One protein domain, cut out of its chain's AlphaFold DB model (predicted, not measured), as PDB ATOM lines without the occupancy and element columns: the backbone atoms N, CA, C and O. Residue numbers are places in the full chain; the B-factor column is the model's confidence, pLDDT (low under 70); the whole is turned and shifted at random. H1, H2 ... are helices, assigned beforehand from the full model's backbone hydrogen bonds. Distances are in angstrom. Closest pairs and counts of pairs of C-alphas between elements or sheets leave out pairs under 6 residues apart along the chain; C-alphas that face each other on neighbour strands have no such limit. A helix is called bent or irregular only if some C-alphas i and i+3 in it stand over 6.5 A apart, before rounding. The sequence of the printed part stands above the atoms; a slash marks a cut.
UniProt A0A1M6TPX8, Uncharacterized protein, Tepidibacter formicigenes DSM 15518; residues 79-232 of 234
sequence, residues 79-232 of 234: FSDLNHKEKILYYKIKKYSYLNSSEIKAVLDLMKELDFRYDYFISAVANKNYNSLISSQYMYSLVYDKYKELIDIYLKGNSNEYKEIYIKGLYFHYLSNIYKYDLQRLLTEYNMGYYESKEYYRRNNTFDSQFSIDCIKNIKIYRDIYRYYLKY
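What this domain is: This is residues 79 to 232 of the 234 residues of an uncharacterized protein of Tepidibacter formicigenes DSM 15518 (UniProt A0A1M6TPX8). The longest helix, H9, runs along one side of a globule of helices packed mostly crosswise; short H3 lies between it and H6, which runs through the middle. H4 and H5 are on the side of H6 away from H3, H2 packs on H6 with H1 beyond it, and H7 joins H6, H3 and H9 towards the end where H8 lies. The printed part has 154 residues, with nine named helices in the order H1 to H9 and no named strand, and its class is all helix. It is compact, with a radius of gyration of the C-alphas of 15.4 A, and spans 49 by 35 by 25 A.

Where its parts are: Find C-alpha 210 at (107.409, -59.509, 188.903); from there H9, residues 210 to 232, runs 33.9 A to C-alpha 232 at (90.338, -37.229, 207.941). It has a kink of 37 degrees near residue 218 and is neither bent nor irregular, but only just: C-alphas 217 and 220 are 6.4 A apart. H6, residues 160 to 178, is 27.3 A long and begins at C-alpha 160 at (81.966, -69.962, 205.581). Look for H1 at residues 84 to 96, 18.6 A, and H2 at 101 to 114, 20.0 A. The shorter ones are H3, 118 to 125, H4, 136 to 142, H5, 145 to 154, H7, 183 to 192, and H8, 194 to 204.

How they stand to each other: Start at H9: its residues 218 to 226 alone touch H3, opposite ways at a shallow tilt of 24 degrees, closest at the C-alphas of Ser 123 and Tyr 222, 6.1 A. Its residues 212 to 216 alone touch H7, closest at the C-alphas of Thr 188 and Ser 212, 6.4 A. H7 and H6 are a helical hairpin at a steep tilt of 43 degrees, with the C-alphas of Leu 175 and Leu 186 closest at 6.0 A. H6 touches H2 at Tyr 162 and Glu 103, whose C-alphas are closest at 5.7 A. With residues 164 to 171 alone H6 touches H4, where the C-alphas of Met 139 and Tyr 171 are closest at 5.9 A. H1 touches H2 at a steep tilt of 57 degrees, with the C-alphas of Tyr 90 and Ile 104 closest at 6.5 A. H5 is close to H6 but not clearly touching, and H8 stands likewise to H7. H8 and H9 are apart. Every O i to N i+4 pair is within hydrogen-bond range in H1, H2, H3, H4, H6, H7 and H8, against 5 of 6 in H5 and 14 of 19 in H9.

The domain as a whole: The two C-alphas farthest apart are those of Ser 80 and Arg 203, 50.4 A. The printed part has no cut and no long link; the link from H3 to H4 is short, and the other links are tight. The mean pLDDT of the printed part is 72.3, and 40 residues are under 70, among them 123 to 134 and 208 to 232.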
ATOM      1  N   PHE A  79      73.233 -52.094 204.962       75.19
ATOM      2  CA  PHE A  79      73.639 -50.709 204.798       75.19
ATOM      3  C   PHE A  79      72.865 -49.748 205.712       75.19
ATOM      4  O   PHE A  79      73.442 -48.773 206.202       75.19
ATOM      5  N   SER A  80      71.575 -49.995 205.971       74.81
ATOM      6  CA  SER A  80      70.763 -49.132 206.839       74.81
ATOM      7  C   SER A  80      71.301 -49.058 208.264       74.81
ATOM      8  O   SER A  80      71.274 -47.972 208.848       74.81
ATOM      9  N   ASP A  81      71.862 -50.160 208.762       78.44
ATOM     10  CA  ASP A  81      72.364 -50.301 210.134       78.44
ATOM     11  C   ASP A  81      73.713 -49.606 210.376       78.44
ATOM     12  O   ASP A  81      74.148 -49.472 211.519       78.44
ATOM     13  N   LEU A  82      74.397 -49.166 209.317       79.94
ATOM     14  CA  LEU A  82      75.702 -48.521 209.423       79.94
ATOM     15  C   LEU A  82      75.564 -47.046 209.816       79.94
ATOM     16  O   LEU A  82      74.715 -46.306 209.293       79.94
ATOM     17  N   ASN A  83      76.447 -46.572 210.697       80.50
ATOM     18  CA  ASN A  83      76.578 -45.132 210.924       80.50
ATOM     19  C   ASN A  83      77.247 -44.452 209.719       80.50
ATOM     20  O   ASN A  83      77.757 -45.101 208.815       80.50
ATOM     21  N   HIS A  84      77.269 -43.123 209.690       70.62
ATOM     22  CA  HIS A  84      77.807 -42.395 208.539       70.62
ATOM     23  C   HIS A  84      79.263 -42.736 208.194       70.62
ATOM     24  O   HIS A  84      79.570 -42.983 207.033       70.62
ATOM     25  N   LYS A  85      80.162 -42.804 209.185       74.69
ATOM     26  CA  LYS A  85      81.572 -43.140 208.925       74.69
ATOM     27  C   LYS A  85      81.698 -44.535 208.316       74.69
ATOM     28  O   LYS A  85      82.465 -44.735 207.378       74.69
ATOM     29  N   GLU A  86      80.906 -45.475 208.815       79.56
ATOM     30  CA  GLU A  86      80.831 -46.841 208.304       79.56
ATOM     31  C   GLU A  86      80.216 -46.908 206.908       79.56
ATOM     32  O   GLU A  86      80.691 -47.679 206.087       79.56
ATOM     33  N   LYS A  87      79.214 -46.078 206.606       77.19
ATOM     34  CA  LYS A  87      78.610 -45.965 205.269       77.19
ATOM     35  C   LYS A  87      79.610 -45.457 204.243       77.19
ATOM     36  O   LYS A  87      79.769 -46.066 203.191       77.19
ATOM     37  N   ILE A  88      80.343 -44.400 204.584       74.56
ATOM     38  CA  ILE A  88      81.432 -43.880 203.753       74.56
ATOM     39  C   ILE A  88      82.452 -44.990 203.484       74.56
ATOM     40  O   ILE A  88      82.787 -45.287 202.339       74.56
ATOM     41  N   LEU A  89      82.904 -45.666 204.532       77.56
ATOM     42  CA  LEU A  89      83.871 -46.752 204.433       77.56
ATOM     43  C   LEU A  89      83.345 -47.945 203.616       77.56
ATOM     44  O   LEU A  89      84.066 -48.488 202.784       77.56
ATOM     45  N   TYR A  90      82.069 -48.284 203.777       80.81
ATOM     46  CA  TYR A  90      81.362 -49.287 202.991       80.81
ATOM     47  C   TYR A  90      81.391 -48.953 201.496       80.81
ATOM     48  O   TYR A  90      81.782 -49.796 200.687       80.81
ATOM     49  N   TYR A  91      81.034 -47.718 201.116       74.00
ATOM     50  CA  TYR A  91      81.057 -47.268 199.716       74.00
ATOM     51  C   TYR A  91      82.433 -47.447 199.092       74.00
ATOM     52  O   TYR A  91      82.592 -47.905 197.961       74.00
ATOM     53  N   LYS A  92      83.446 -47.125 199.881       74.38
ATOM     54  CA  LYS A  92      84.836 -47.177 199.476       74.38
ATOM     55  C   LYS A  92      85.329 -48.611 199.320       74.38
ATOM     56  O   LYS A  92      85.980 -48.913 198.323       74.38
ATOM     57  N   ILE A  93      84.963 -49.521 200.221       76.88
ATOM     58  CA  ILE A  93      85.271 -50.947 200.056       76.88
ATOM     59  C   ILE A  93      84.565 -51.496 198.808       76.88
ATOM     60  O   ILE A  93      85.210 -52.158 197.994       76.88
ATOM     61  N   LYS A  94      83.285 -51.167 198.591       76.06
ATOM     62  CA  LYS A  94      82.526 -51.606 197.404       76.06
ATOM     63  C   LYS A  94      83.140 -51.102 196.091       76.06
ATOM     64  O   LYS A  94      83.127 -51.813 195.094       76.06
ATOM     65  N   LYS A  95      83.705 -49.891 196.092       74.00
ATOM     66  CA  LYS A  95      84.362 -49.271 194.930       74.00
ATOM     67  C   LYS A  95      85.675 -49.949 194.538       74.00
ATOM     68  O   LYS A  95      85.975 -50.044 193.351       74.00
ATOM     69  N   TYR A  96      86.482 -50.342 195.525       71.25
ATOM     70  CA  TYR A  96      87.870 -50.774 195.312       71.25
ATOM     71  C   TYR A  96      88.099 -52.278 195.500       71.25
ATOM     72  O   TYR A  96      89.207 -52.754 195.265       71.25
ATOM     73  N   SER A  97      87.081 -53.027 195.915       70.31
ATOM     74  CA  SER A  97      87.162 -54.474 196.109       70.31
ATOM     75  C   SER A  97      86.048 -55.199 195.358       70.31
ATOM     76  O   SER A  97      85.115 -54.590 194.840       70.31
ATOM     77  N   TYR A  98      86.144 -56.524 195.316       72.69
ATOM     78  CA  TYR A  98      85.107 -57.390 194.755       72.69
ATOM     79  C   TYR A  98      84.190 -57.977 195.830       72.69
ATOM     80  O   TYR A  98      83.453 -58.916 195.546       72.69
ATOM     81  N   LEU A  99      84.253 -57.429 197.046       76.44
ATOM     82  CA  LEU A  99      83.525 -57.948 198.188       76.44
ATOM     83  C   LEU A  99      82.019 -57.684 198.055       76.44
ATOM     84  O   LEU A  99      81.561 -56.604 197.656       76.44
ATOM     85  N   ASN A 100      81.235 -58.690 198.415       79.81
ATOM     86  CA  ASN A 100      79.804 -58.582 198.619       79.81
ATOM     87  C   ASN A 100      79.497 -57.897 199.963       79.81
ATOM     88  O   ASN A 100      80.369 -57.625 200.781       79.81
ATOM     89  N   SER A 101      78.232 -57.581 200.195       79.81
ATOM     90  CA  SER A 101      77.829 -56.712 201.306       79.81
ATOM     91  C   SER A 101      78.023 -57.334 202.689       79.81
ATOM     92  O   SER A 101      78.367 -56.625 203.636       79.81
ATOM     93  N   SER A 102      77.883 -58.655 202.799       78.81
ATOM     94  CA  SER A 102      78.173 -59.398 204.030       78.81
ATOM     95  C   SER A 102      79.672 -59.398 204.331       78.81
ATOM     96  O   SER A 102      80.077 -59.173 205.469       78.81
ATOM     97  N   GLU A 103      80.505 -59.571 203.305       80.19
ATOM     98  CA  GLU A 103      81.965 -59.515 203.431       80.19
ATOM     99  C   GLU A 103      82.451 -58.106 203.798       80.19
ATOM    100  O   GLU A 103      83.335 -57.954 204.638       80.19
ATOM    101  N   ILE A 104      81.844 -57.058 203.232       81.94
ATOM    102  CA  ILE A 104      82.148 -55.671 203.606       81.94
ATOM    103  C   ILE A 104      81.798 -55.426 205.075       81.94
ATOM    104  O   ILE A 104      82.591 -54.814 205.788       81.94
ATOM    105  N   LYS A 105      80.652 -55.930 205.552       83.00
ATOM    106  CA  LYS A 105      80.283 -55.823 206.971       83.00
ATOM    107  C   LYS A 105      81.323 -56.488 207.876       83.00
ATOM    108  O   LYS A 105      81.747 -55.853 208.834       83.00
ATOM    109  N   ALA A 106      81.826 -57.670 207.512       79.44
ATOM    110  CA  ALA A 106      82.903 -58.335 208.254       79.44
ATOM    111  C   ALA A 106      84.151 -57.451 208.413       79.44
ATOM    112  O   ALA A 106      84.724 -57.358 209.497       79.44
ATOM    113  N   VAL A 107      84.556 -56.759 207.343       79.75
ATOM    114  CA  VAL A 107      85.697 -55.830 207.377       79.75
ATOM    115  C   VAL A 107      85.422 -54.652 208.306       79.75
ATOM    116  O   VAL A 107      86.294 -54.273 209.084       79.75
ATOM    117  N   LEU A 108      84.222 -54.072 208.247       83.06
ATOM    118  CA  LEU A 108      83.841 -52.953 209.110       83.06
ATOM    119  C   LEU A 108      83.817 -53.349 210.589       83.06
ATOM    120  O   LEU A 108      84.276 -52.574 211.426       83.06
ATOM    121  N   ASP A 109      83.310 -54.539 210.909       80.06
ATOM    122  CA  ASP A 109      83.259 -55.046 212.280       80.06
ATOM    123  C   ASP A 109      84.684 -55.257 212.828       80.06
ATOM    124  O   ASP A 109      85.020 -54.737 213.893       80.06
ATOM    125  N   LEU A 110      85.576 -55.863 212.034       76.00
ATOM    126  CA  LEU A 110      87.002 -55.997 212.367       76.00
ATOM    127  C   LEU A 110      87.697 -54.655 212.615       76.00
ATOM    128  O   LEU A 110      88.534 -54.535 213.509       76.00
ATOM    129  N   MET A 111      87.372 -53.631 211.825       77.00
ATOM    130  CA  MET A 111      87.948 -52.299 212.007       77.00
ATOM    131  C   MET A 111      87.573 -51.659 213.330       77.00
ATOM    132  O   MET A 111      88.425 -51.018 213.943       77.00
ATOM    133  N   LYS A 112      86.324 -51.836 213.767       78.25
ATOM    134  CA  LYS A 112      85.858 -51.310 215.053       78.25
ATOM    135  C   LYS A 112      86.582 -51.971 216.214       78.25
ATOM    136  O   LYS A 112      86.919 -51.295 217.179       78.25
ATOM    137  N   GLU A 113      86.810 -53.274 216.112       76.38
ATOM    138  CA  GLU A 113      87.378 -54.057 217.204       76.38
ATOM    139  C   GLU A 113      88.903 -53.921 217.307       76.38
ATOM    140  O   GLU A 113      89.437 -53.959 218.415       76.38
ATOM    141  N   LEU A 114      89.612 -53.761 216.181       72.25
ATOM    142  CA  LEU A 114      91.061 -54.016 216.121       72.25
ATOM    143  C   LEU A 114      91.928 -52.860 215.606       72.25
ATOM    144  O   LEU A 114      93.120 -53.070 215.394       72.25
ATOM    145  N   ASP A 115      91.371 -51.668 215.370       71.19
ATOM    146  CA  ASP A 115      92.092 -50.549 214.725       71.19
ATOM    147  C   ASP A 115      92.759 -50.985 213.400       71.19
ATOM    148  O   ASP A 115      93.949 -50.805 213.120       71.19
ATOM    149  N   PHE A 116      91.970 -51.691 212.593       70.25
ATOM    150  CA  PHE A 116      92.441 -52.380 211.402       70.25
ATOM    151  C   PHE A 116      92.714 -51.426 210.227       70.25
ATOM    152  O   PHE A 116      91.867 -50.621 209.829       70.25
ATOM    153  N   ARG A 117      93.886 -51.578 209.594       72.38
ATOM    154  CA  ARG A 117      94.312 -50.815 208.407       72.38
ATOM    155  C   ARG A 117      93.645 -51.324 207.129       72.38
ATOM    156  O   ARG A 117      94.225 -52.058 206.330       72.38
ATOM    157  N   TYR A 118      92.395 -50.920 206.945       71.06
ATOM    158  CA  TYR A 118      91.546 -51.386 205.848       71.06
ATOM    159  C   TYR A 118      92.028 -50.961 204.453       71.06
ATOM    160  O   TYR A 118      91.753 -51.642 203.469       71.06
ATOM    161  N   ASP A 119      92.742 -49.839 204.356       66.56
ATOM    162  CA  ASP A 119      93.328 -49.333 203.120       66.56
ATOM    163  C   ASP A 119      94.298 -50.361 202.538       66.56
ATOM    164  O   ASP A 119      94.234 -50.718 201.360       66.56
ATOM    165  N   TYR A 120      95.137 -50.915 203.405       70.50
ATOM    166  CA  TYR A 120      96.073 -51.973 203.072       70.50
ATOM    167  C   TYR A 120      95.345 -53.305 202.811       70.50
ATOM    168  O   TYR A 120      95.718 -54.040 201.900       70.50
ATOM    169  N   PHE A 121      94.262 -53.595 203.534       76.19
ATOM    170  CA  PHE A 121      93.477 -54.813 203.316       76.19
ATOM    171  C   PHE A 121      92.776 -54.850 201.956       76.19
ATOM    172  O   PHE A 121      92.913 -55.825 201.220       76.19
ATOM    173  N   ILE A 122      92.076 -53.774 201.575       70.62
ATOM    174  CA  ILE A 122      91.462 -53.646 200.242       70.62
ATOM    175  C   ILE A 122      92.526 -53.854 199.163       70.62
ATOM    176  O   ILE A 122      92.284 -54.543 198.173       70.62
ATOM    177  N   SER A 123      93.712 -53.284 199.379       68.00
ATOM    178  CA  SER A 123      94.844 -53.412 198.466       68.00
ATOM    179  C   SER A 123      95.251 -54.862 198.234       68.00
ATOM    180  O   SER A 123      95.550 -55.264 197.112       68.00
ATOM    181  N   ALA A 124      95.220 -55.666 199.290       69.00
ATOM    182  CA  ALA A 124      95.540 -57.078 199.221       69.00
ATOM    183  C   ALA A 124      94.438 -57.901 198.535       69.00
ATOM    184  O   ALA A 124      94.736 -58.810 197.767       69.00
ATOM    185  N   VAL A 125      93.167 -57.558 198.766       68.94
ATOM    186  CA  VAL A 125      92.000 -58.300 198.254       68.94
ATOM    187  C   VAL A 125      91.650 -57.947 196.797       68.94
ATOM    188  O   VAL A 125      91.042 -58.748 196.091       68.94
ATOM    189  N   ALA A 126      92.049 -56.773 196.298       62.09
ATOM    190  CA  ALA A 126      91.748 -56.323 194.932       62.09
ATOM    191  C   ALA A 126      92.468 -57.121 193.820       62.09
ATOM    192  O   ALA A 126      92.089 -57.027 192.648       62.09
ATOM    193  N   ASN A 127      93.479 -57.929 194.147       58.00
ATOM    194  CA  ASN A 127      94.208 -58.746 193.173       58.00
ATOM    195  C   ASN A 127      93.465 -60.057 192.868       58.00
ATOM    196  O   ASN A 127      93.797 -61.134 193.354       58.00
ATOM    197  N   LYS A 128      92.460 -59.940 191.995       48.50
ATOM    198  CA  LYS A 128      91.506 -60.981 191.562       48.50
ATOM    199  C   LYS A 128      92.100 -62.302 191.045       48.50
ATOM    200  O   LYS A 128      91.360 -63.267 190.903       48.50
ATOM    201  N   ASN A 129      93.397 -62.352 190.741       47.91
ATOM    202  CA  ASN A 129      94.049 -63.533 190.165       47.91
ATOM    203  C   ASN A 129      94.636 -64.503 191.192       47.91
ATOM    204  O   ASN A 129      95.148 -65.548 190.804       47.91
ATOM    205  N   TYR A 130      94.546 -64.195 192.482       46.81
ATOM    206  CA  TYR A 130      95.136 -65.028 193.521       46.81
ATOM    207  C   TYR A 130      94.069 -65.399 194.536       46.81
ATOM    208  O   TYR A 130      94.066 -64.932 195.674       46.81
ATOM    209  N   ASN A 131      93.162 -66.287 194.127       46.16
ATOM    210  CA  ASN A 131      92.549 -67.172 195.104       46.16
ATOM    211  C   ASN A 131      93.685 -67.961 195.775       46.16
ATOM    212  O   ASN A 131      94.182 -68.944 195.238       46.16
ATOM    213  N   SER A 132      94.120 -67.424 196.918       51.50
ATOM    214  CA  SER A 132      94.769 -68.087 198.045       51.50
ATOM    215  C   SER A 132      95.900 -69.061 197.698       51.50
ATOM    216  O   SER A 132      95.694 -70.273 197.712       51.50
ATOM    217  N   LEU A 133      97.125 -68.556 197.511       56.84
ATOM    218  CA  LEU A 133      98.317 -69.400 197.719       56.84
ATOM    219  C   LEU A 133      98.374 -69.910 199.179       56.84
ATOM    220  O   LEU A 133      98.902 -70.985 199.437       56.84
ATOM    221  N   ILE A 134      97.756 -69.183 200.124       69.75
ATOM    222  CA  ILE A 134      97.618 -69.567 201.533       69.75
ATOM    223  C   ILE A 134      96.187 -69.976 201.889       69.75
ATOM    224  O   ILE A 134      95.242 -69.226 201.653       69.75
ATOM    225  N   SER A 135      96.026 -71.120 202.556       78.06
ATOM    226  CA  SER A 135      94.721 -71.560 203.057       78.06
ATOM    227  C   SER A 135      94.262 -70.760 204.284       78.06
ATOM    228  O   SER A 135      95.062 -70.367 205.138       78.06
ATOM    229  N   SER A 136      92.946 -70.585 204.431       78.50
ATOM    230  CA  SER A 136      92.338 -69.955 205.613       78.50
ATOM    231  C   SER A 136      92.709 -70.682 206.914       78.50
ATOM    232  O   SER A 136      92.905 -70.039 207.939       78.50
ATOM    233  N   GLN A 137      92.886 -72.010 206.879       83.75
ATOM    234  CA  GLN A 137      93.375 -72.785 208.029       83.75
ATOM    235  C   GLN A 137      94.801 -72.405 208.429       83.75
ATOM    236  O   GLN A 137      95.086 -72.280 209.620       83.75
ATOM    237  N   TYR A 138      95.691 -72.182 207.457       83.38
ATOM    238  CA  TYR A 138      97.041 -71.716 207.754       83.38
ATOM    239  C   TYR A 138      97.011 -70.314 208.370       83.38
ATOM    240  O   TYR A 138      97.590 -70.111 209.438       83.38
ATOM    241  N   MET A 139      96.270 -69.376 207.761       84.44
ATOM    242  CA  MET A 139      96.084 -68.023 208.310       84.44
ATOM    243  C   MET A 139      95.569 -68.078 209.748       84.44
ATOM    244  O   MET A 139      96.148 -67.452 210.632       84.44
ATOM    245  N   TYR A 140      94.534 -68.884 209.997       83.19
ATOM    246  CA  TYR A 140      93.952 -69.060 211.323       83.19
ATOM    247  C   TYR A 140      94.982 -69.545 212.344       83.19
ATOM    248  O   TYR A 140      95.011 -69.037 213.459       83.19
ATOM    249  N   SER A 141      95.876 -70.466 211.967       84.44
ATOM    250  CA  SER A 141      96.894 -70.984 212.892       84.44
ATOM    251  C   SER A 141      97.904 -69.922 213.354       84.44
ATOM    252  O   SER A 141      98.375 -69.996 214.489       84.44
ATOM    253  N   LEU A 142      98.183 -68.915 212.516       79.12
ATOM    254  CA  LEU A 142      99.123 -67.822 212.794       79.12
ATOM    255  C   LEU A 142      98.515 -66.635 213.554       79.12
ATOM    256  O   LEU A 142      99.252 -65.819 214.104       79.12
ATOM    257  N   VAL A 143      97.189 -66.502 213.563       77.12
ATOM    258  CA  VAL A 143      96.501 -65.426 214.284       77.12
ATOM    259  C   VAL A 143      96.587 -65.675 215.803       77.12
ATOM    260  O   VAL A 143      96.577 -66.817 216.255       77.12
ATOM    261  N   TYR A 144      96.679 -64.606 216.606       71.56
ATOM    262  CA  TYR A 144      96.727 -64.705 218.071       71.56
ATOM    263  C   TYR A 144      95.506 -65.430 218.656       71.56
ATOM    264  O   TYR A 144      94.377 -65.179 218.234       71.56
ATOM    265  N   ASP A 145      95.720 -66.242 219.694       77.94
ATOM    266  CA  ASP A 145      94.675 -67.090 220.295       77.94
ATOM    267  C   ASP A 145      93.464 -66.301 220.802       77.94
ATOM    268  O   ASP A 145      92.327 -66.711 220.583       77.94
ATOM    269  N   LYS A 146      93.686 -65.096 221.344       73.19
ATOM    270  CA  LYS A 146      92.596 -64.195 221.752       73.19
ATOM    271  C   LYS A 146      91.608 -63.876 220.620       73.19
ATOM    272  O   LYS A 146      90.453 -63.597 220.892       73.19
ATOM    273  N   TYR A 147      92.046 -63.884 219.359       72.38
ATOM    274  CA  TYR A 147      91.172 -63.629 218.209       72.38
ATOM    275  C   TYR A 147      90.523 -64.913 217.678       72.38
ATOM    276  O   TYR A 147      89.451 -64.847 217.084       72.38
ATOM    277  N   LYS A 148      91.138 -66.078 217.923       79.31
ATOM    278  CA  LYS A 148      90.557 -67.392 217.612       79.31
ATOM    279  C   LYS A 148      89.296 -67.637 218.438       79.31
ATOM    280  O   LYS A 148      88.243 -67.939 217.885       79.31
ATOM    281  N   GLU A 149      89.370 -67.378 219.743       74.94
ATOM    282  CA  GLU A 149      88.214 -67.485 220.640       74.94
ATOM    283  C   GLU A 149      87.063 -66.559 220.218       74.94
ATOM    284  O   GLU A 149      85.904 -66.971 220.212       74.94
ATOM    285  N   LEU A 150      87.373 -65.325 219.798       69.25
ATOM    286  CA  LEU A 150      86.364 -64.385 219.300       69.25
ATOM    287  C   LEU A 150      85.692 -64.886 218.015       69.25
ATOM    288  O   LEU A 150      84.471 -64.803 217.902       69.25
ATOM    289  N   ILE A 151      86.453 -65.452 217.072       73.81
ATOM    290  CA  ILE A 151      85.884 -66.061 215.860       73.81
ATOM    291  C   ILE A 151      84.909 -67.178 216.228       73.81
ATOM    292  O   ILE A 151      83.778 -67.203 215.736       73.81
ATOM    293  N   ASP A 152      85.332 -68.097 217.092       72.88
ATOM    294  CA  ASP A 152      84.547 -69.288 217.408       72.88
ATOM    295  C   ASP A 152      83.271 -68.954 218.202       72.88
ATOM    296  O   ASP A 152      82.231 -69.587 217.995       72.88
ATOM    297  N   ILE A 153      83.319 -67.932 219.063       71.06
ATOM    298  CA  ILE A 153      82.174 -67.472 219.863       71.06
ATOM    299  C   ILE A 153      81.209 -66.629 219.023       71.06
ATOM    300  O   ILE A 153      80.012 -66.920 218.988       71.06
ATOM    301  N   TYR A 154      81.708 -65.592 218.346       66.31
ATOM    302  CA  TYR A 154      80.863 -64.562 217.735       66.31
ATOM    303  C   TYR A 154      80.465 -64.868 216.296       66.31
ATOM    304  O   TYR A 154      79.459 -64.343 215.820       66.31
ATOM    305  N   LEU A 155      81.201 -65.739 215.597       73.56
ATOM    306  CA  LEU A 155      80.906 -66.079 214.203       73.56
ATOM    307  C   LEU A 155      80.235 -67.444 214.033       73.56
ATOM    308  O   LEU A 155      80.083 -67.943 212.910       73.56
ATOM    309  N   LYS A 156      79.795 -68.065 215.129       73.75
ATOM    310  CA  LYS A 156      79.051 -69.326 215.100       73.75
ATOM    311  C   LYS A 156      77.725 -69.149 214.351       73.75
ATOM    312  O   LYS A 156      76.923 -68.288 214.681       73.75
ATOM    313  N   GLY A 157      77.488 -69.989 213.341       74.81
ATOM    314  CA  GLY A 157      76.290 -69.923 212.493       74.81
ATOM    315  C   GLY A 157      76.387 -68.978 211.287       74.81
ATOM    316  O   GLY A 157      75.517 -69.042 210.425       74.81
ATOM    317  N   ASN A 158      77.449 -68.171 211.168       80.44
ATOM    318  CA  ASN A 158      77.706 -67.386 209.954       80.44
ATOM    319  C   ASN A 158      78.229 -68.258 208.802       80.44
ATOM    320  O   ASN A 158      78.778 -69.344 209.028       80.44
ATOM    321  N   SER A 159      78.073 -67.762 207.568       79.75
ATOM    322  CA  SER A 159      78.538 -68.451 206.362       79.75
ATOM    323  C   SER A 159      80.059 -68.648 206.371       79.75
ATOM    324  O   SER A 159      80.807 -67.874 206.973       79.75
ATOM    325  N   ASN A 160      80.531 -69.693 205.687       79.31
ATOM    326  CA  ASN A 160      81.966 -69.962 205.581       79.31
ATOM    327  C   ASN A 160      82.711 -68.817 204.884       79.31
ATOM    328  O   ASN A 160      83.783 -68.441 205.335       79.31
ATOM    329  N   GLU A 161      82.113 -68.208 203.859       75.25
ATOM    330  CA  GLU A 161      82.665 -67.041 203.156       75.25
ATOM    331  C   GLU A 161      82.914 -65.867 204.116       75.25
ATOM    332  O   GLU A 161      83.997 -65.279 204.124       75.25
ATOM    333  N   TYR A 162      81.949 -65.583 205.001       76.75
ATOM    334  CA  TYR A 162      82.087 -64.540 206.018       76.75
ATOM    335  C   TYR A 162      83.256 -64.844 206.965       76.75
ATOM    336  O   TYR A 162      84.091 -63.981 207.232       76.75
ATOM    337  N   LYS A 163      83.354 -66.093 207.440       79.44
ATOM    338  CA  LYS A 163      84.449 -66.531 208.318       79.44
ATOM    339  C   LYS A 163      85.810 -66.440 207.635       79.44
ATOM    340  O   LYS A 163      86.773 -66.008 208.261       79.44
ATOM    341  N   GLU A 164      85.906 -66.814 206.362       80.38
ATOM    342  CA  GLU A 164      87.155 -66.732 205.604       80.38
ATOM    343  C   GLU A 164      87.645 -65.296 205.445       80.38
ATOM    344  O   GLU A 164      88.827 -65.031 205.666       80.38
ATOM    345  N   ILE A 165      86.759 -64.359 205.092       78.75
ATOM    346  CA  ILE A 165      87.111 -62.936 205.013       78.75
ATOM    347  C   ILE A 165      87.538 -62.405 206.378       78.75
ATOM    348  O   ILE A 165      88.513 -61.657 206.463       78.75
ATOM    349  N   TYR A 166      86.871 -62.834 207.447       81.31
ATOM    350  CA  TYR A 166      87.219 -62.415 208.796       81.31
ATOM    351  C   TYR A 166      88.622 -62.906 209.205       81.31
ATOM    352  O   TYR A 166      89.457 -62.120 209.656       81.31
ATOM    353  N   ILE A 167      88.942 -64.181 208.957       83.69
ATOM    354  CA  ILE A 167      90.277 -64.756 209.205       83.69
ATOM    355  C   ILE A 167      91.349 -64.047 208.369       83.69
ATOM    356  O   ILE A 167      92.414 -63.705 208.888       83.69
ATOM    357  N   LYS A 168      91.064 -63.780 207.090       82.69
ATOM    358  CA  LYS A 168      91.943 -63.015 206.193       82.69
ATOM    359  C   LYS A 168      92.223 -61.616 206.744       82.69
ATOM    360  O   LYS A 168      93.378 -61.198 206.789       82.69
ATOM    361  N   GLY A 169      91.195 -60.917 207.221       81.94
ATOM    362  CA  GLY A 169      91.333 -59.604 207.853       81.94
ATOM    363  C   GLY A 169      92.194 -59.643 209.118       81.94
ATOM    364  O   GLY A 169      93.110 -58.836 209.266       81.94
ATOM    365  N   LEU A 170      91.995 -60.630 209.993       84.00
ATOM    366  CA  LEU A 170      92.825 -60.812 211.191       84.00
ATOM    367  C   LEU A 170      94.287 -61.112 210.872       84.00
ATOM    368  O   LEU A 170      95.190 -60.552 211.497       84.00
ATOM    369  N   TYR A 171      94.536 -61.984 209.897       85.38
ATOM    370  CA  TYR A 171      95.893 -62.289 209.458       85.38
ATOM    371  C   TYR A 171      96.571 -61.053 208.864       85.38
ATOM    372  O   TYR A 171      97.726 -60.754 209.169       85.38
ATOM    373  N   PHE A 172      95.826 -60.267 208.091       83.56
ATOM    374  CA  PHE A 172      96.303 -58.993 207.579       83.56
ATOM    375  C   PHE A 172      96.632 -58.005 208.706       83.56
ATOM    376  O   PHE A 172      97.668 -57.342 208.663       83.56
ATOM    377  N   HIS A 173      95.791 -57.928 209.743       83.38
ATOM    378  CA  HIS A 173      96.027 -57.081 210.912       83.38
ATOM    379  C   HIS A 173      97.334 -57.480 211.603       83.38
ATOM    380  O   HIS A 173      98.195 -56.632 211.850       83.38
ATOM    381  N   TYR A 174      97.515 -58.781 211.832       84.81
ATOM    382  CA  TYR A 174      98.745 -59.354 212.366       84.81
ATOM    383  C   TYR A 174      99.975 -58.929 211.546       84.81
ATOM    384  O   TYR A 174     100.909 -58.353 212.104       84.81
ATOM    385  N   LEU A 175      99.953 -59.108 210.220       84.12
ATOM    386  CA  LEU A 175     101.054 -58.688 209.346       84.12
ATOM    387  C   LEU A 175     101.276 -57.172 209.358       84.12
ATOM    388  O   LEU A 175     102.420 -56.722 209.324       84.12
ATOM    389  N   SER A 176     100.210 -56.374 209.446       82.00
ATOM    390  CA  SER A 176     100.299 -54.909 209.487       82.00
ATOM    391  C   SER A 176     100.966 -54.378 210.754       82.00
ATOM    392  O   SER A 176     101.658 -53.361 210.703       82.00
ATOM    393  N   ASN A 177     100.829 -55.100 211.868       80.00
ATOM    394  CA  ASN A 177     101.517 -54.774 213.113       80.00
ATOM    395  C   ASN A 177     103.015 -55.091 213.031       80.00
ATOM    396  O   ASN A 177     103.828 -54.341 213.568       80.00
ATOM    397  N   ILE A 178     103.390 -56.164 212.331       84.00
ATOM    398  CA  ILE A 178     104.794 -56.561 212.153       84.00
ATOM    399  C   ILE A 178     105.489 -55.662 211.119       84.00
ATOM    400  O   ILE A 178     106.617 -55.219 211.332       84.00
ATOM    401  N   TYR A 179     104.815 -55.357 210.009       83.06
ATOM    402  CA  TYR A 179     105.380 -54.678 208.838       83.06
ATOM    403  C   TYR A 179     104.780 -53.283 208.615       83.06
ATOM    404  O   TYR A 179     104.436 -52.899 207.498       83.06
ATOM    405  N   LYS A 180     104.675 -52.489 209.687       76.12
ATOM    406  CA  LYS A 180     103.966 -51.193 209.705       76.12
ATOM    407  C   LYS A 180     104.405 -50.193 208.625       76.12
ATOM    408  O   LYS A 180     103.581 -49.431 208.119       76.12
ATOM    409  N   TYR A 181     105.693 -50.182 208.287       77.50
ATOM    410  CA  TYR A 181     106.291 -49.222 207.348       77.50
ATOM    411  C   TYR A 181     106.700 -49.843 206.010       77.50
ATOM    412  O   TYR A 181     107.200 -49.133 205.141       77.50
ATOM    413  N   ASP A 182     106.471 -51.144 205.831       77.50
ATOM    414  CA  ASP A 182     106.888 -51.893 204.649       77.50
ATOM    415  C   ASP A 182     105.665 -52.536 203.988       77.50
ATOM    416  O   ASP A 182     105.384 -53.728 204.127       77.50
ATOM    417  N   LEU A 183     104.898 -51.697 203.284       75.50
ATOM    418  CA  LEU A 183     103.688 -52.119 202.575       75.50
ATOM    419  C   LEU A 183     103.989 -53.202 201.529       75.50
ATOM    420  O   LEU A 183     103.168 -54.087 201.305       75.50
ATOM    421  N   GLN A 184     105.168 -53.152 200.906       76.69
ATOM    422  CA  GLN A 184     105.589 -54.141 199.920       76.69
ATOM    423  C   GLN A 184     105.748 -55.518 200.560       76.69
ATOM    424  O   GLN A 184     105.189 -56.500 200.059       76.69
ATOM    425  N   ARG A 185     106.468 -55.595 201.684       79.94
ATOM    426  CA  ARG A 185     106.635 -56.844 202.425       79.94
ATOM    427  C   ARG A 185     105.313 -57.345 202.976       79.94
ATOM    428  O   ARG A 185     105.016 -58.517 202.798       79.94
ATOM    429  N   LEU A 186     104.495 -56.471 203.558       83.06
ATOM    430  CA  LEU A 186     103.170 -56.824 204.068       83.06
ATOM    431  C   LEU A 186     102.320 -57.508 202.984       83.06
ATOM    432  O   LEU A 186     101.832 -58.618 203.197       83.06
ATOM    433  N   LEU A 187     102.185 -56.890 201.806       78.50
ATOM    434  CA  LEU A 187     101.402 -57.455 200.703       78.50
ATOM    435  C   LEU A 187     102.014 -58.750 200.156       78.50
ATOM    436  O   LEU A 187     101.280 -59.667 199.801       78.50
ATOM    437  N   THR A 188     103.342 -58.855 200.109       77.25
ATOM    438  CA  THR A 188     104.024 -60.081 199.663       77.25
ATOM    439  C   THR A 188     103.774 -61.236 200.638       77.25
ATOM    440  O   THR A 188     103.362 -62.317 200.231       77.25
ATOM    441  N   GLU A 189     103.950 -60.989 201.934       81.50
ATOM    442  CA  GLU A 189     103.737 -61.941 203.032       81.50
ATOM    443  C   GLU A 189     102.287 -62.410 203.112       81.50
ATOM    444  O   GLU A 189     102.024 -63.597 203.279       81.50
ATOM    445  N   TYR A 190     101.335 -61.494 202.926       82.81
ATOM    446  CA  TYR A 190      99.916 -61.830 202.926       82.81
ATOM    447  C   TYR A 190      99.541 -62.788 201.791       82.81
ATOM    448  O   TYR A 190      98.697 -63.664 201.978       82.81
ATOM    449  N   ASN A 191     100.171 -62.633 200.623       76.88
ATOM    450  CA  ASN A 191      99.850 -63.437 199.453       76.88
ATOM    451  C   ASN A 191     100.688 -64.714 199.322       76.88
ATOM    452  O   ASN A 191     100.199 -65.640 198.697       76.88
ATOM    453  N   MET A 192     101.909 -64.784 199.862       75.00
ATOM    454  CA  MET A 192     102.810 -65.945 199.713       75.00
ATOM    455  C   MET A 192     103.028 -66.721 201.018       75.00
ATOM    456  O   MET A 192     103.404 -67.882 201.000       75.00
ATOM    457  N   GLY A 193     102.798 -66.107 202.175       75.00
ATOM    458  CA  GLY A 193     103.086 -66.729 203.462       75.00
ATOM    459  C   GLY A 193     104.508 -66.574 203.947       75.00
ATOM    460  O   GLY A 193     105.442 -66.409 203.169       75.00
ATOM    461  N   TYR A 194     104.667 -66.687 205.267       76.19
ATOM    462  CA  TYR A 194     105.897 -66.327 205.973       76.19
ATOM    463  C   TYR A 194     107.139 -67.111 205.554       76.19
ATOM    464  O   TYR A 194     108.226 -66.551 205.415       76.19
ATOM    465  N   TYR A 195     107.016 -68.423 205.373       77.94
ATOM    466  CA  TYR A 195     108.178 -69.232 205.005       77.94
ATOM    467  C   TYR A 195     108.560 -69.044 203.538       77.94
ATOM    468  O   TYR A 195     109.747 -68.955 203.227       77.94
ATOM    469  N   GLU A 196     107.575 -68.930 202.649       75.19
ATOM    470  CA  GLU A 196     107.810 -68.745 201.216       75.19
ATOM    471  C   GLU A 196     108.370 -67.353 200.920       75.19
ATOM    472  O   GLU A 196     109.333 -67.227 200.166       75.19
ATOM    473  N   SER A 197     107.840 -66.315 201.567       77.94
ATOM    474  CA  SER A 197     108.347 -64.944 201.480       77.94
ATOM    475  C   SER A 197     109.773 -64.829 202.034       77.94
ATOM    476  O   SER A 197     110.628 -64.182 201.426       77.94
ATOM    477  N   LYS A 198     110.072 -65.498 203.156       80.25
ATOM    478  CA  LYS A 198     111.407 -65.524 203.760       80.25
ATOM    479  C   LYS A 198     112.411 -66.243 202.867       80.25
ATOM    480  O   LYS A 198     113.513 -65.735 202.668       80.25
ATOM    481  N   GLU A 199     112.042 -67.393 202.305       79.12
ATOM    482  CA  GLU A 199     112.879 -68.099 201.330       79.12
ATOM    483  C   GLU A 199     113.058 -67.294 200.041       79.12
ATOM    484  O   GLU A 199     114.162 -67.254 199.494       79.12
ATOM    485  N   TYR A 200     112.016 -66.603 199.577       78.56
ATOM    486  CA  TYR A 200     112.100 -65.695 198.437       78.56
ATOM    487  C   TYR A 200     113.117 -64.578 198.694       78.56
ATOM    488  O   TYR A 200     114.031 -64.385 197.888       78.56
ATOM    489  N   TYR A 201     113.016 -63.896 199.836       80.81
ATOM    490  CA  TYR A 201     113.969 -62.860 200.229       80.81
ATOM    491  C   TYR A 201     115.384 -63.415 200.348       80.81
ATOM    492  O   TYR A 201     116.316 -62.825 199.817       80.81
ATOM    493  N   ARG A 202     115.556 -64.587 200.972       83.56
ATOM    494  CA  ARG A 202     116.866 -65.239 201.110       83.56
ATOM    495  C   ARG A 202     117.526 -65.515 199.756       83.56
ATOM    496  O   ARG A 202     118.744 -65.433 199.648       83.56
ATOM    497  N   ARG A 203     116.741 -65.877 198.736       83.06
ATOM    498  CA  ARG A 203     117.246 -66.170 197.382       83.06
ATOM    499  C   ARG A 203     117.552 -64.913 196.576       83.06
ATOM    500  O   ARG A 203     118.503 -64.923 195.805       83.06
ATOM    501  N   ASN A 204     116.747 -63.864 196.729       78.31
ATOM    502  CA  ASN A 204     116.791 -62.692 195.850       78.31
ATOM    503  C   ASN A 204     117.399 -61.448 196.514       78.31
ATOM    504  O   ASN A 204     117.669 -60.470 195.826       78.31
ATOM    505  N   ASN A 205     117.596 -61.454 197.836       80.06
ATOM    506  CA  ASN A 205     117.969 -60.295 198.662       80.06
ATOM    507  C   ASN A 205     117.061 -59.060 198.474       80.06
ATOM    508  O   ASN A 205     117.424 -57.947 198.846       80.06
ATOM    509  N   THR A 206     115.872 -59.247 197.904       78.81
ATOM    510  CA  THR A 206     114.859 -58.215 197.678       78.81
ATOM    511  C   THR A 206     113.472 -58.854 197.658       78.81
ATOM    512  O   THR A 206     113.345 -60.067 197.489       78.81
ATOM    513  N   PHE A 207     112.437 -58.030 197.823       72.31
ATOM    514  CA  PHE A 207     111.035 -58.387 197.603       72.31
ATOM    515  C   PHE A 207     110.503 -57.861 196.248       72.31
ATOM    516  O   PHE A 207     109.295 -57.869 196.026       72.31
ATOM    517  N   ASP A 208     111.366 -57.389 195.338       65.44
ATOM    518  CA  ASP A 208     111.008 -56.855 194.006       65.44
ATOM    519  C   ASP A 208     110.836 -57.955 192.934       65.44
ATOM    520  O   ASP A 208     111.536 -57.994 191.922       65.44
ATOM    521  N   SER A 209     109.902 -58.886 193.140       66.81
ATOM    522  CA  SER A 209     109.538 -59.901 192.130       66.81
ATOM    523  C   SER A 209     108.593 -59.335 191.063       66.81
ATOM    524  O   SER A 209     107.902 -58.374 191.354       66.81
ATOM    525  N   GLN A 210     108.445 -59.938 189.872       61.91
ATOM    526  CA  GLN A 210     107.409 -59.509 188.903       61.91
ATOM    527  C   GLN A 210     105.993 -59.546 189.514       61.91
ATOM    528  O   GLN A 210     105.209 -58.623 189.325       61.91
ATOM    529  N   PHE A 211     105.708 -60.565 190.329       54.03
ATOM    530  CA  PHE A 211     104.471 -60.688 191.101       54.03
ATOM    531  C   PHE A 211     104.291 -59.536 192.112       54.03
ATOM    532  O   PHE A 211     103.227 -58.922 192.208       54.03
ATOM    533  N   SER A 212     105.363 -59.181 192.820       55.94
ATOM    534  CA  SER A 212     105.403 -58.063 193.763       55.94
ATOM    535  C   SER A 212     105.331 -56.727 193.025       55.94
ATOM    536  O   SER A 212     104.625 -55.840 193.473       55.94
ATOM    537  N   ILE A 213     105.973 -56.595 191.864       59.22
ATOM    538  CA  ILE A 213     105.954 -55.435 190.967       59.22
ATOM    539  C   ILE A 213     104.543 -55.202 190.430       59.22
ATOM    540  O   ILE A 213     104.119 -54.052 190.345       59.22
ATOM    541  N   ASP A 214     103.787 -56.253 190.121       58.50
ATOM    542  CA  ASP A 214     102.392 -56.139 189.692       58.50
ATOM    543  C   ASP A 214     101.475 -55.733 190.859       58.50
ATOM    544  O   ASP A 214     100.611 -54.863 190.698       58.50
ATOM    545  N   CYS A 215     101.739 -56.227 192.075       55.16
ATOM    546  CA  CYS A 215     101.119 -55.693 193.293       55.16
ATOM    547  C   CYS A 215     101.514 -54.216 193.542       55.16
ATOM    548  O   CYS A 215     100.666 -53.396 193.897       55.16
ATOM    549  N   ILE A 216     102.775 -53.841 193.293       54.25
ATOM    550  CA  ILE A 216     103.352 -52.498 193.497       54.25
ATOM    551  C   ILE A 216     102.891 -51.492 192.432       54.25
ATOM    552  O   ILE A 216     102.688 -50.314 192.736       54.25
ATOM    553  N   LYS A 217     102.659 -51.910 191.186       59.44
ATOM    554  CA  LYS A 217     102.054 -51.051 190.153       59.44
ATOM    555  C   LYS A 217     100.709 -50.507 190.625       59.44
ATOM    556  O   LYS A 217     100.393 -49.348 190.362       59.44
ATOM    557  N   ASN A 218      99.986 -51.306 191.406       54.50
ATOM    558  CA  ASN A 218      98.741 -50.913 192.048       54.50
ATOM    559  C   ASN A 218      98.951 -50.237 193.425       54.50
ATOM    560  O   ASN A 218      98.072 -49.502 193.869       54.50
ATOM    561  N   ILE A 219     100.139 -50.327 194.048       57.69
ATOM    562  CA  ILE A 219     100.495 -49.579 195.277       57.69
ATOM    563  C   ILE A 219     100.368 -48.071 195.121       57.69
ATOM    564  O   ILE A 219     100.020 -47.419 196.097       57.69
ATOM    565  N   LYS A 220     100.598 -47.474 193.945       53.91
ATOM    566  CA  LYS A 220     100.347 -46.027 193.786       53.91
ATOM    567  C   LYS A 220      98.874 -45.679 194.017       53.91
ATOM    568  O   LYS A 220      98.601 -44.720 194.728       53.91
ATOM    569  N   ILE A 221      97.954 -46.521 193.542       58.62
ATOM    570  CA  ILE A 221      96.514 -46.398 193.810       58.62
ATOM    571  C   ILE A 221      96.255 -46.555 195.312       58.62
ATOM    572  O   ILE A 221      95.539 -45.752 195.898       58.62
ATOM    573  N   TYR A 222      96.899 -47.526 195.963       57.00
ATOM    574  CA  TYR A 222      96.776 -47.762 197.407       57.00
ATOM    575  C   TYR A 222      97.378 -46.642 198.262       57.00
ATOM    576  O   TYR A 222      96.854 -46.307 199.320       57.00
ATOM    577  N   ARG A 223      98.449 -46.004 197.787       53.28
ATOM    578  CA  ARG A 223      99.092 -44.852 198.422       53.28
ATOM    579  C   ARG A 223      98.267 -43.585 198.235       53.28
ATOM    580  O   ARG A 223      98.253 -42.746 199.130       53.28
ATOM    581  N   ASP A 224      97.573 -43.449 197.111       53.28
ATOM    582  CA  ASP A 224      96.632 -42.358 196.864       53.28
ATOM    583  C   ASP A 224      95.334 -42.545 197.661       53.28
ATOM    584  O   ASP A 224      94.843 -41.579 198.237       53.28
ATOM    585  N   ILE A 225      94.861 -43.787 197.817       50.44
ATOM    586  CA  ILE A 225      93.855 -44.190 198.812       50.44
ATOM    587  C   ILE A 225      94.354 -43.761 200.203       50.44
ATOM    588  O   ILE A 225      93.743 -42.895 200.821       50.44
ATOM    589  N   TYR A 226      95.514 -44.234 200.664       53.44
ATOM    590  CA  TYR A 226      96.091 -43.874 201.970       53.44
ATOM    591  C   TYR A 226      96.198 -42.353 202.198       53.44
ATOM    592  O   TYR A 226      95.816 -41.848 203.256       53.44
ATOM    593  N   ARG A 227      96.644 -41.593 201.189       50.78
ATOM    594  CA  ARG A 227      96.711 -40.119 201.217       50.78
ATOM    595  C   ARG A 227      95.335 -39.455 201.271       50.78
ATOM    596  O   ARG A 227      95.191 -38.438 201.945       50.78
ATOM    597  N   TYR A 228      94.342 -40.004 200.576       47.75
ATOM    598  CA  TYR A 228      92.960 -39.523 200.606       47.75
ATOM    599  C   TYR A 228      92.322 -39.723 201.992       47.75
ATOM    600  O   TYR A 228      91.615 -38.839 202.470       47.75
ATOM    601  N   TYR A 229      92.636 -40.824 202.686       47.38
ATOM    602  CA  TYR A 229      92.046 -41.148 203.993       47.38
ATOM    603  C   TYR A 229      92.717 -40.504 205.199       47.38
ATOM    604  O   TYR A 229      92.023 -40.102 206.131       47.38
ATOM    605  N   LEU A 230      94.039 -40.313 205.175       45.75
ATOM    606  CA  LEU A 230      94.740 -39.592 206.246       45.75
ATOM    607  C   LEU A 230      94.339 -38.116 206.359       45.75
ATOM    608  O   LEU A 230      94.594 -37.499 207.388       45.75
ATOM    609  N   LYS A 231      93.663 -37.544 205.352       44.03
ATOM    610  CA  LYS A 231      93.107 -36.187 205.457       44.03
ATOM    611  C   LYS A 231      92.039 -36.056 206.560       44.03
ATOM    612  O   LYS A 231      91.746 -34.936 206.964       44.03
ATOM    613  N   TYR A 232      91.500 -37.177 207.049       39.25
ATOM    614  CA  TYR A 232      90.338 -37.229 207.941       39.25
ATOM    615  C   TYR A 232      90.561 -37.986 209.259       39.25
ATOM    616  O   TYR A 232      89.636 -38.077 210.065       39.25
TER     617      TYR A 232